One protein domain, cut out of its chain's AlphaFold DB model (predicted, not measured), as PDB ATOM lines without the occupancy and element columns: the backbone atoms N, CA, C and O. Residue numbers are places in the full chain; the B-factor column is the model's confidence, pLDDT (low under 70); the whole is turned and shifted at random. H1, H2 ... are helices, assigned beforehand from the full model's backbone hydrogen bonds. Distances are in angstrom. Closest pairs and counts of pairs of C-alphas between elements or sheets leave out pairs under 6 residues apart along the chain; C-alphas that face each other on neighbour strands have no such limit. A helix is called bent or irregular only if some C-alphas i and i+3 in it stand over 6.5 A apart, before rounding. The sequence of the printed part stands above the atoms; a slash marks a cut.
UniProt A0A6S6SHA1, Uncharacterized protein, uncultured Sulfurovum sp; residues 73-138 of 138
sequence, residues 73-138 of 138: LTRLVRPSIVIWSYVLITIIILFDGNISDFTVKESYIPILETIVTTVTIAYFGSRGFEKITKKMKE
ATOM      1  N   LEU A  73     -45.691   0.594 -44.794       81.88
ATOM      2  CA  LEU A  73     -46.228   0.832 -43.451       81.88
ATOM      3  C   LEU A  73     -46.041  -0.394 -42.554       81.88
ATOM      4  O   LEU A  73     -45.456  -0.268 -41.483       81.88
ATOM      5  N   THR A  74     -46.454  -1.577 -43.013       82.44
ATOM      6  CA  THR A  74     -46.376  -2.828 -42.240       82.44
ATOM      7  C   THR A  74     -44.931  -3.216 -41.914       82.44
ATOM      8  O   THR A  74     -44.636  -3.624 -40.790       82.44
ATOM      9  N   ARG A  75     -43.996  -2.963 -42.839       84.62
ATOM     10  CA  ARG A  75     -42.551  -3.150 -42.626       84.62
ATOM     11  C   ARG A  75     -41.992  -2.283 -41.495       84.62
ATOM     12  O   ARG A  75     -41.117  -2.722 -40.751       84.62
ATOM     13  N   LEU A  76     -42.491  -1.055 -41.358       90.00
ATOM     14  CA  LEU A  76     -42.014  -0.094 -40.363       90.00
ATOM     15  C   LEU A  76     -42.666  -0.257 -38.988       90.00
ATOM     16  O   LEU A  76     -42.142   0.310 -38.034       90.00
ATOM     17  N   VAL A  77     -43.736  -1.048 -38.847       88.88
ATOM     18  CA  VAL A  77     -44.428  -1.244 -37.557       88.88
ATOM     19  C   VAL A  77     -43.495  -1.800 -36.475       88.88
ATOM     20  O   VAL A  77     -43.507  -1.315 -35.345       88.88
ATOM     21  N   ARG A  78     -42.658  -2.804 -36.792       86.94
ATOM     22  CA  ARG A  78     -41.769  -3.407 -35.776       86.94
ATOM     23  C   ARG A  78     -40.667  -2.440 -35.326       86.94
ATOM     24  O   ARG A  78     -40.486  -2.289 -34.121       86.94
ATOM     25  N   PRO A  79     -39.945  -1.746 -36.227       89.94
ATOM     26  CA  PRO A  79     -39.006  -0.715 -35.795       89.94
ATOM     27  C   PRO A  79     -39.689   0.451 -35.072       89.94
ATOM     28  O   PRO A  79     -39.167   0.936 -34.071       89.94
ATOM     29  N   SER A  80     -40.855   0.898 -35.547       91.81
ATOM     30  CA  SER A  80     -41.521   2.081 -35.001       91.81
ATOM     31  C   SER A  80     -42.004   1.867 -33.573       91.81
ATOM     32  O   SER A  80     -41.820   2.760 -32.753       91.81
ATOM     33  N   ILE A  81     -42.537   0.688 -33.231       92.06
ATOM     34  CA  ILE A  81     -42.976   0.411 -31.858       92.06
ATOM     35  C   ILE A  81     -41.801   0.346 -30.876       92.06
ATOM     36  O   ILE A  81     -41.917   0.805 -29.738       92.06
ATOM     37  N   VAL A  82     -40.647  -0.157 -31.326       91.56
ATOM     38  CA  VAL A  82     -39.417  -0.170 -30.527       91.56
ATOM     39  C   VAL A  82     -38.941   1.261 -30.288       91.56
ATOM     40  O   VAL A  82     -38.750   1.653 -29.139       91.56
ATOM     41  N   ILE A  83     -38.825   2.067 -31.348       94.06
ATOM     42  CA  ILE A  83     -38.433   3.482 -31.249       94.06
ATOM     43  C   ILE A  83     -39.396   4.241 -30.332       94.06
ATOM     44  O   ILE A  83     -38.958   4.950 -29.430       94.06
ATOM     45  N   TRP A  84     -40.702   4.048 -30.515       95.31
ATOM     46  CA  TRP A  84     -41.738   4.675 -29.701       95.31
ATOM     47  C   TRP A  84     -41.594   4.336 -28.215       95.31
ATOM     48  O   TRP A  84     -41.681   5.223 -27.368       95.31
ATOM     49  N   SER A  85     -41.290   3.078 -27.894       92.81
ATOM     50  CA  SER A  85     -41.071   2.636 -26.513       92.81
ATOM     51  C   SER A  85     -39.872   3.343 -25.867       92.81
ATOM     52  O   SER A  85     -39.979   3.829 -24.741       92.81
ATOM     53  N   TYR A  86     -38.750   3.471 -26.586       91.31
ATOM     54  CA  TYR A  86     -37.576   4.205 -26.093       91.31
ATOM     55  C   TYR A  86     -37.850   5.701 -25.917       91.31
ATOM     56  O   TYR A  86     -37.408   6.292 -24.929       91.31
ATOM     57  N   VAL A  87     -38.600   6.315 -26.837       94.38
ATOM     58  CA  VAL A  87     -38.999   7.726 -26.735       94.38
ATOM     59  C   VAL A  87     -39.862   7.951 -25.495       94.38
ATOM     60  O   VAL A  87     -39.564   8.850 -24.712       94.38
ATOM     61  N   LEU A  88     -40.878   7.113 -25.265       93.06
ATOM     62  CA  LEU A  88     -41.731   7.211 -24.079       93.06
ATOM     63  C   LEU A  88     -40.936   7.064 -22.779       93.06
ATOM     64  O   LEU A  88     -41.106   7.876 -21.873       93.06
ATOM     65  N   ILE A  89     -40.040   6.077 -22.695       90.44
ATOM     66  CA  ILE A  89     -39.177   5.887 -21.520       90.44
ATOM     67  C   ILE A  89     -38.286   7.110 -21.298       90.44
ATOM     68  O   ILE A  89     -38.167   7.583 -20.172       90.44
ATOM     69  N   THR A  90     -37.697   7.658 -22.362       87.94
ATOM     70  CA  THR A  90     -36.845   8.850 -22.268       87.94
ATOM     71  C   THR A  90     -37.635  10.051 -21.751       87.94
ATOM     72  O   THR A  90     -37.171  10.740 -20.851       87.94
ATOM     73  N   ILE A  91     -38.851  10.276 -22.259       90.00
ATOM     74  CA  ILE A  91     -39.739  11.344 -21.778       90.00
ATOM     75  C   ILE A  91     -40.062  11.135 -20.296       90.00
ATOM     76  O   ILE A  91     -39.917  12.064 -19.508       90.00
ATOM     77  N   ILE A  92     -40.439   9.922 -19.887       88.75
ATOM     78  CA  ILE A  92     -40.735   9.630 -18.479       88.75
ATOM     79  C   ILE A  92     -39.521   9.948 -17.603       88.75
ATOM     80  O   ILE A  92     -39.661  10.688 -16.643       88.75
ATOM     81  N   ILE A  93     -38.325   9.478 -17.959       87.06
ATOM     82  CA  ILE A  93     -37.105   9.733 -17.177       87.06
ATOM     83  C   ILE A  93     -36.789  11.232 -17.091       87.06
ATOM     84  O   ILE A  93     -36.356  11.712 -16.046       87.06
ATOM     85  N   LEU A  94     -36.994  11.980 -18.179       83.88
ATOM     86  CA  LEU A  94     -36.692  13.410 -18.220       83.88
ATOM     87  C   LEU A  94     -37.679  14.257 -17.417       83.88
ATOM     88  O   LEU A  94     -37.263  15.254 -16.837       83.88
ATOM     89  N   PHE A  95     -38.959  13.890 -17.380       84.75
ATOM     90  CA  PHE A  95     -39.999  14.688 -16.723       84.75
ATOM     91  C   PHE A  95     -40.392  14.166 -15.332       84.75
ATOM     92  O   PHE A  95     -40.987  14.909 -14.549       84.75
ATOM     93  N   ASP A  96     -40.055  12.923 -14.982       80.69
ATOM     94  CA  ASP A  96     -40.435  12.323 -13.704       80.69
ATOM     95  C   ASP A  96     -39.590  12.853 -12.534       80.69
ATOM     96  O   ASP A  96     -38.461  12.429 -12.300       80.69
ATOM     97  N   GLY A  97     -40.179  13.771 -11.760       71.75
ATOM     98  CA  GLY A  97     -39.534  14.448 -10.627       71.75
ATOM     99  C   GLY A  97     -38.927  15.814 -10.969       71.75
ATOM    100  O   GLY A  97     -38.493  16.516 -10.061       71.75
ATOM    101  N   ASN A  98     -38.980  16.228 -12.240       70.88
ATOM    102  CA  ASN A  98     -38.260  17.392 -12.775       70.88
ATOM    103  C   ASN A  98     -39.158  18.610 -13.027       70.88
ATOM    104  O   ASN A  98     -39.128  19.218 -14.094       70.88
ATOM    105  N   ILE A  99     -39.968  18.979 -12.030       66.75
ATOM    106  CA  ILE A  99     -40.827  20.178 -12.089       66.75
ATOM    107  C   ILE A  99     -40.020  21.466 -11.802       66.75
ATOM    108  O   ILE A  99     -40.456  22.550 -12.184       66.75
ATOM    109  N   SER A 100     -38.837  21.364 -11.173       67.44
ATOM    110  CA  SER A 100     -37.978  22.516 -10.837       67.44
ATOM    111  C   SER A 100     -36.482  22.252 -11.073       67.44
ATOM    112  O   SER A 100     -35.890  22.927 -11.908       67.44
ATOM    113  N   ASP A 101     -35.878  21.265 -10.398       76.19
ATOM    114  CA  ASP A 101     -34.474  20.868 -10.602       76.19
ATOM    115  C   ASP A 101     -34.395  19.528 -11.331       76.19
ATOM    116  O   ASP A 101     -35.137  18.603 -11.003       76.19
ATOM    117  N   PHE A 102     -33.488  19.417 -12.308       80.31
ATOM    118  CA  PHE A 102     -33.270  18.166 -13.030       80.31
ATOM    119  C   PHE A 102     -32.524  17.158 -12.146       80.31
ATOM    120  O   PHE A 102     -31.314  17.251 -11.942       80.31
ATOM    121  N   THR A 103     -33.261  16.176 -11.648       80.19
ATOM    122  CA  THR A 103     -32.786  15.015 -10.914       80.19
ATOM    123  C   THR A 103     -33.259  13.734 -11.600       80.19
ATOM    124  O   THR A 103     -34.429  13.563 -11.943       80.19
ATOM    125  N   VAL A 104     -32.336  12.802 -11.826       81.44
ATOM    126  CA  VAL A 104     -32.679  11.462 -12.315       81.44
ATOM    127  C   VAL A 104     -32.906  10.580 -11.097       81.44
ATOM    128  O   VAL A 104     -31.995  10.396 -10.290       81.44
ATOM    129  N   LYS A 105     -34.111  10.017 -10.957       84.94
ATOM    130  CA  LYS A 105     -34.401   9.094  -9.851       84.94
ATOM    131  C   LYS A 105     -33.467   7.888  -9.892       84.94
ATOM    132  O   LYS A 105     -33.217   7.314 -10.953       84.94
ATOM    133  N   GLU A 106     -33.039   7.448  -8.712       86.81
ATOM    134  CA  GLU A 106     -32.138   6.303  -8.540       86.81
ATOM    135  C   GLU A 106     -32.680   5.018  -9.190       86.81
ATOM    136  O   GLU A 106     -31.919   4.230  -9.740       86.81
ATOM    137  N   SER A 107     -34.007   4.860  -9.253       88.50
ATOM    138  CA  SER A 107     -34.676   3.742  -9.932       88.50
ATOM    139  C   SER A 107     -34.380   3.638 -11.433       88.50
ATOM    140  O   SER A 107     -34.497   2.555 -12.001       88.50
ATOM    141  N   TYR A 108     -34.020   4.741 -12.093       88.88
ATOM    142  CA  TYR A 108     -33.738   4.766 -13.531       88.88
ATOM    143  C   TYR A 108     -32.267   4.529 -13.865       88.88
ATOM    144  O   TYR A 108     -31.964   4.083 -14.970       88.88
ATOM    145  N   ILE A 109     -31.363   4.769 -12.913       88.31
ATOM    146  CA  ILE A 109     -29.919   4.567 -13.077       88.31
ATOM    147  C   ILE A 109     -29.585   3.138 -13.552       88.31
ATOM    148  O   ILE A 109     -28.961   3.021 -14.610       88.31
ATOM    149  N   PRO A 110     -30.039   2.051 -12.889       93.25
ATOM    150  CA  PRO A 110     -29.686   0.695 -13.316       93.25
ATOM    151  C   PRO A 110     -30.271   0.336 -14.690       93.25
ATOM    152  O   PRO A 110     -29.672  -0.429 -15.449       93.25
ATOM    153  N   ILE A 111     -31.429   0.904 -15.045       90.88
ATOM    154  CA  ILE A 111     -32.064   0.694 -16.353       90.88
ATOM    155  C   ILE A 111     -31.210   1.334 -17.452       90.88
ATOM    156  O   ILE A 111     -30.902   0.686 -18.452       90.88
ATOM    157  N   LEU A 112     -30.795   2.588 -17.258       90.62
ATOM    158  CA  LEU A 112     -29.950   3.313 -18.208       90.62
ATOM    159  C   LEU A 112     -28.585   2.639 -18.379       90.62
ATOM    160  O   LEU A 112     -28.150   2.430 -19.512       90.62
ATOM    161  N   GLU A 113     -27.942   2.242 -17.281       93.00
ATOM    162  CA  GLU A 113     -26.661   1.530 -17.310       93.00
ATOM    163  C   GLU A 113     -26.765   0.213 -18.088       93.00
ATOM    164  O   GLU A 113     -25.929  -0.077 -18.950       93.00
ATOM    165  N   THR A 114     -27.836  -0.550 -17.851       95.06
ATOM    166  CA  THR A 114     -28.100  -1.805 -18.563       95.06
ATOM    167  C   THR A 114     -28.262  -1.567 -20.062       95.06
ATOM    168  O   THR A 114     -27.653  -2.279 -20.862       95.06
ATOM    169  N   ILE A 115     -29.044  -0.559 -20.466       91.94
ATOM    170  CA  ILE A 115     -29.270  -0.237 -21.883       91.94
ATOM    171  C   ILE A 115     -27.953   0.171 -22.556       91.94
ATOM    172  O   ILE A 115     -27.599  -0.388 -23.595       91.94
ATOM    173  N   VAL A 116     -27.198   1.097 -21.958       91.06
ATOM    174  CA  VAL A 116     -25.928   1.595 -22.516       91.06
ATOM    175  C   VAL A 116     -24.909   0.469 -22.656       91.06
ATOM    176  O   VAL A 116     -24.292   0.312 -23.714       91.06
ATOM    177  N   THR A 117     -24.758  -0.346 -21.613       94.81
ATOM    178  CA  THR A 117     -23.815  -1.466 -21.606       94.81
ATOM    179  C   THR A 117     -24.205  -2.506 -22.650       94.81
ATOM    180  O   THR A 117     -23.369  -2.926 -23.450       94.81
ATOM    181  N   THR A 118     -25.488  -2.867 -22.719       94.31
ATOM    182  CA  THR A 118     -25.988  -3.866 -23.672       94.31
ATOM    183  C   THR A 118     -25.815  -3.407 -25.117       94.31
ATOM    184  O   THR A 118     -25.317  -4.173 -25.939       94.31
ATOM    185  N   VAL A 119     -26.169  -2.159 -25.445       91.00
ATOM    186  CA  VAL A 119     -26.015  -1.619 -26.809       91.00
ATOM    187  C   VAL A 119     -24.541  -1.547 -27.203       91.00
ATOM    188  O   VAL A 119     -24.184  -1.889 -28.331       91.00
ATOM    189  N   THR A 120     -23.672  -1.173 -26.265       92.00
ATOM    190  CA  THR A 120     -22.223  -1.119 -26.481       92.00
ATOM    191  C   THR A 120     -21.660  -2.516 -26.757       92.00
ATOM    192  O   THR A 120     -20.984  -2.716 -27.769       92.00
ATOM    193  N   ILE A 121     -21.991  -3.508 -25.924       93.75
ATOM    194  CA  ILE A 121     -21.575  -4.906 -26.122       93.75
ATOM    195  C   ILE A 121     -22.133  -5.459 -27.434       93.75
ATOM    196  O   ILE A 121     -21.402  -6.100 -28.181       93.75
ATOM    197  N   ALA A 122     -23.397  -5.196 -27.759       92.50
ATOM    198  CA  ALA A 122     -24.007  -5.678 -28.992       92.50
ATOM    199  C   ALA A 122     -23.335  -5.074 -30.235       92.50
ATOM    200  O   ALA A 122     -22.995  -5.803 -31.169       92.50
ATOM    201  N   TYR A 123     -23.092  -3.762 -30.253       89.38
ATOM    202  CA  TYR A 123     -22.484  -3.082 -31.398       89.38
ATOM    203  C   TYR A 123     -21.024  -3.495 -31.612       89.38
ATOM    204  O   TYR A 123     -20.637  -3.886 -32.715       89.38
ATOM    205  N   PHE A 124     -20.206  -3.451 -30.557       90.81
ATOM    206  CA  PHE A 124     -18.788  -3.797 -30.670       90.81
ATOM    207  C   PHE A 124     -18.554  -5.309 -30.725       90.81
ATOM    208  O   PHE A 124     -17.689  -5.764 -31.474       90.81
ATOM    209  N   GLY A 125     -19.344  -6.098 -29.998       90.06
ATOM    210  CA  GLY A 125     -19.276  -7.557 -30.005       90.06
ATOM    211  C   GLY A 125     -19.666  -8.154 -31.354       90.06
ATOM    212  O   GLY A 125     -18.941  -9.004 -31.870       90.06
ATOM    213  N   SER A 126     -20.746  -7.665 -31.978       84.88
ATOM    214  CA  SER A 126     -21.154  -8.130 -33.314       84.88
ATOM    215  C   SER A 126     -20.102  -7.816 -34.380       84.88
ATOM    216  O   SER A 126     -19.711  -8.708 -35.131       84.88
ATOM    217  N   ARG A 127     -19.555  -6.593 -34.398       82.19
ATOM    218  CA  ARG A 127     -18.476  -6.224 -35.331       82.19
ATOM    219  C   ARG A 127     -17.174  -6.980 -35.072       82.19
ATOM    220  O   ARG A 127     -16.450  -7.298 -36.016       82.19
ATOM    221  N   GLY A 128     -16.868  -7.286 -33.811       83.81
ATOM    222  CA  GLY A 128     -15.741  -8.145 -33.449       83.81
ATOM    223  C   GLY A 128     -15.902  -9.558 -34.013       83.81
ATOM    224  O   GLY A 128     -14.993 -10.071 -34.668       83.81
ATOM    225  N   PHE A 129     -17.081 -10.152 -33.826       83.81
ATOM    226  CA  PHE A 129     -17.407 -11.484 -34.331       83.81
ATOM    227  C   PHE A 129     -17.398 -11.552 -35.865       83.81
ATOM    228  O   PHE A 129     -16.839 -12.488 -36.437       83.81
ATOM    229  N   GLU A 130     -17.941 -10.538 -36.542       82.25
ATOM    230  CA  GLU A 130     -17.918 -10.430 -38.007       82.25
ATOM    231  C   GLU A 130     -16.479 -10.444 -38.548       82.25
ATOM    232  O   GLU A 130     -16.155 -11.185 -39.481       82.25
ATOM    233  N   LYS A 131     -15.574  -9.690 -37.912       81.44
ATOM    234  CA  LYS A 131     -14.164  -9.611 -38.316       81.44
ATOM    235  C   LYS A 131     -13.409 -10.925 -38.103       81.44
ATOM    236  O   LYS A 131     -12.586 -11.293 -38.941       81.44
ATOM    237  N   ILE A 132     -13.674 -11.625 -37.000       84.81
ATOM    238  CA  ILE A 132     -13.073 -12.936 -36.710       84.81
ATOM    239  C   ILE A 132     -13.587 -13.984 -37.702       84.81
ATOM    240  O   ILE A 132     -12.793 -14.713 -38.290       84.81
ATOM    241  N   THR A 133     -14.896 -14.007 -37.952       83.31
ATOM    242  CA  THR A 133     -15.525 -14.946 -38.892       83.31
ATOM    243  C   THR A 133     -14.986 -14.770 -40.310       83.31
ATOM    244  O   THR A 133     -14.700 -15.757 -40.982       83.31
ATOM    245  N   LYS A 134     -14.780 -13.522 -40.754       81.44
ATOM    246  CA  LYS A 134     -14.182 -13.240 -42.064       81.44
ATOM    247  C   LYS A 134     -12.749 -13.773 -42.175       81.44
ATOM    248  O   LYS A 134     -12.427 -14.387 -43.181       81.44
ATOM    249  N   LYS A 135     -11.932 -13.608 -41.127       80.62
ATOM    250  CA  LYS A 135     -10.554 -14.125 -41.085       80.62
ATOM    251  C   LYS A 135     -10.449 -15.650 -41.034       80.62
ATOM    252  O   LYS A 135      -9.449 -16.174 -41.484       80.62
ATOM    253  N   MET A 136     -11.419 -16.352 -40.447       79.81
ATOM    254  CA  MET A 136     -11.411 -17.826 -40.405       79.81
ATOM    255  C   MET A 136     -11.852 -18.469 -41.725       79.81
ATOM    256  O   MET A 136     -11.679 -19.671 -41.906       79.81
ATOM    257  N   LYS A 137     -12.502 -17.695 -42.600       73.19
ATOM    258  CA  LYS A 137     -13.004 -18.155 -43.898       73.19
ATOM    259  C   LYS A 137     -12.018 -17.880 -45.045       73.19
ATOM    260  O   LYS A 137     -12.214 -18.424 -46.129       73.19
ATOM    261  N   GLU A 138     -11.021 -17.026 -44.804       58.22
ATOM    262  CA  GLU A 138      -9.821 -16.829 -45.638       58.22
ATOM    263  C   GLU A 138      -8.776 -17.906 -45.327       58.22
ATOM    264  O   GLU A 138      -8.142 -18.382 -46.294       58.22
TER     265      GLU A 138
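AT A GLANCE: This is residues 73 to 138 of the 138 residues of an uncharacterized protein of uncultured Sulfurovum sp (UniProt A0A6S6SHA1). Two long helices make an open V, with H1 as the shorter arm, H2 as the longer, and the loop of residues 96 to 105 at its point. Residues 73 to 88 and 113 to 138 stand free. The printed part has 66 residues with two named helices, H1 then H2, and no named strand; its class is all helix, with 55 of the 66 residues in these helices, and it is extended, with a radius of gyration of the C-alphas of 17.8 A, and flat, spanning 59 by 33 by 14 A.

HOW THE PARTS SIT: H1, residues 73 to 95, and H2, residues 106 to 137, are close but not clearly touching; their closest C-alphas, of Ile 93 and Tyr 108, are 7.0 A apart. They run opposite ways at a steep tilt of 41 degrees. O i to N i+4 pairs are within hydrogen-bond range in 16 of 19 cases in H1 and 26 of 28 in H2.

IN THESE COORDINATES: H1 begins at C-alpha 73 (-46.228, 0.832, -43.451), is 30.7 A long and has a kink of 40 degrees near residue 80. H2, 47.1 A long, ends at C-alpha 137 (-13.004, -18.155, -43.898). Both are only just irregular: C-alphas 75 and 78 are 6.9 A apart, 107 and 110 6.8 A.

THE WHOLE: The farthest C-alphas, of Ser 100 and Glu 138, are 59.6 A apart. The printed part has no cut, and the link is short. Residues 99, 100 and 138 have pLDDT under 70.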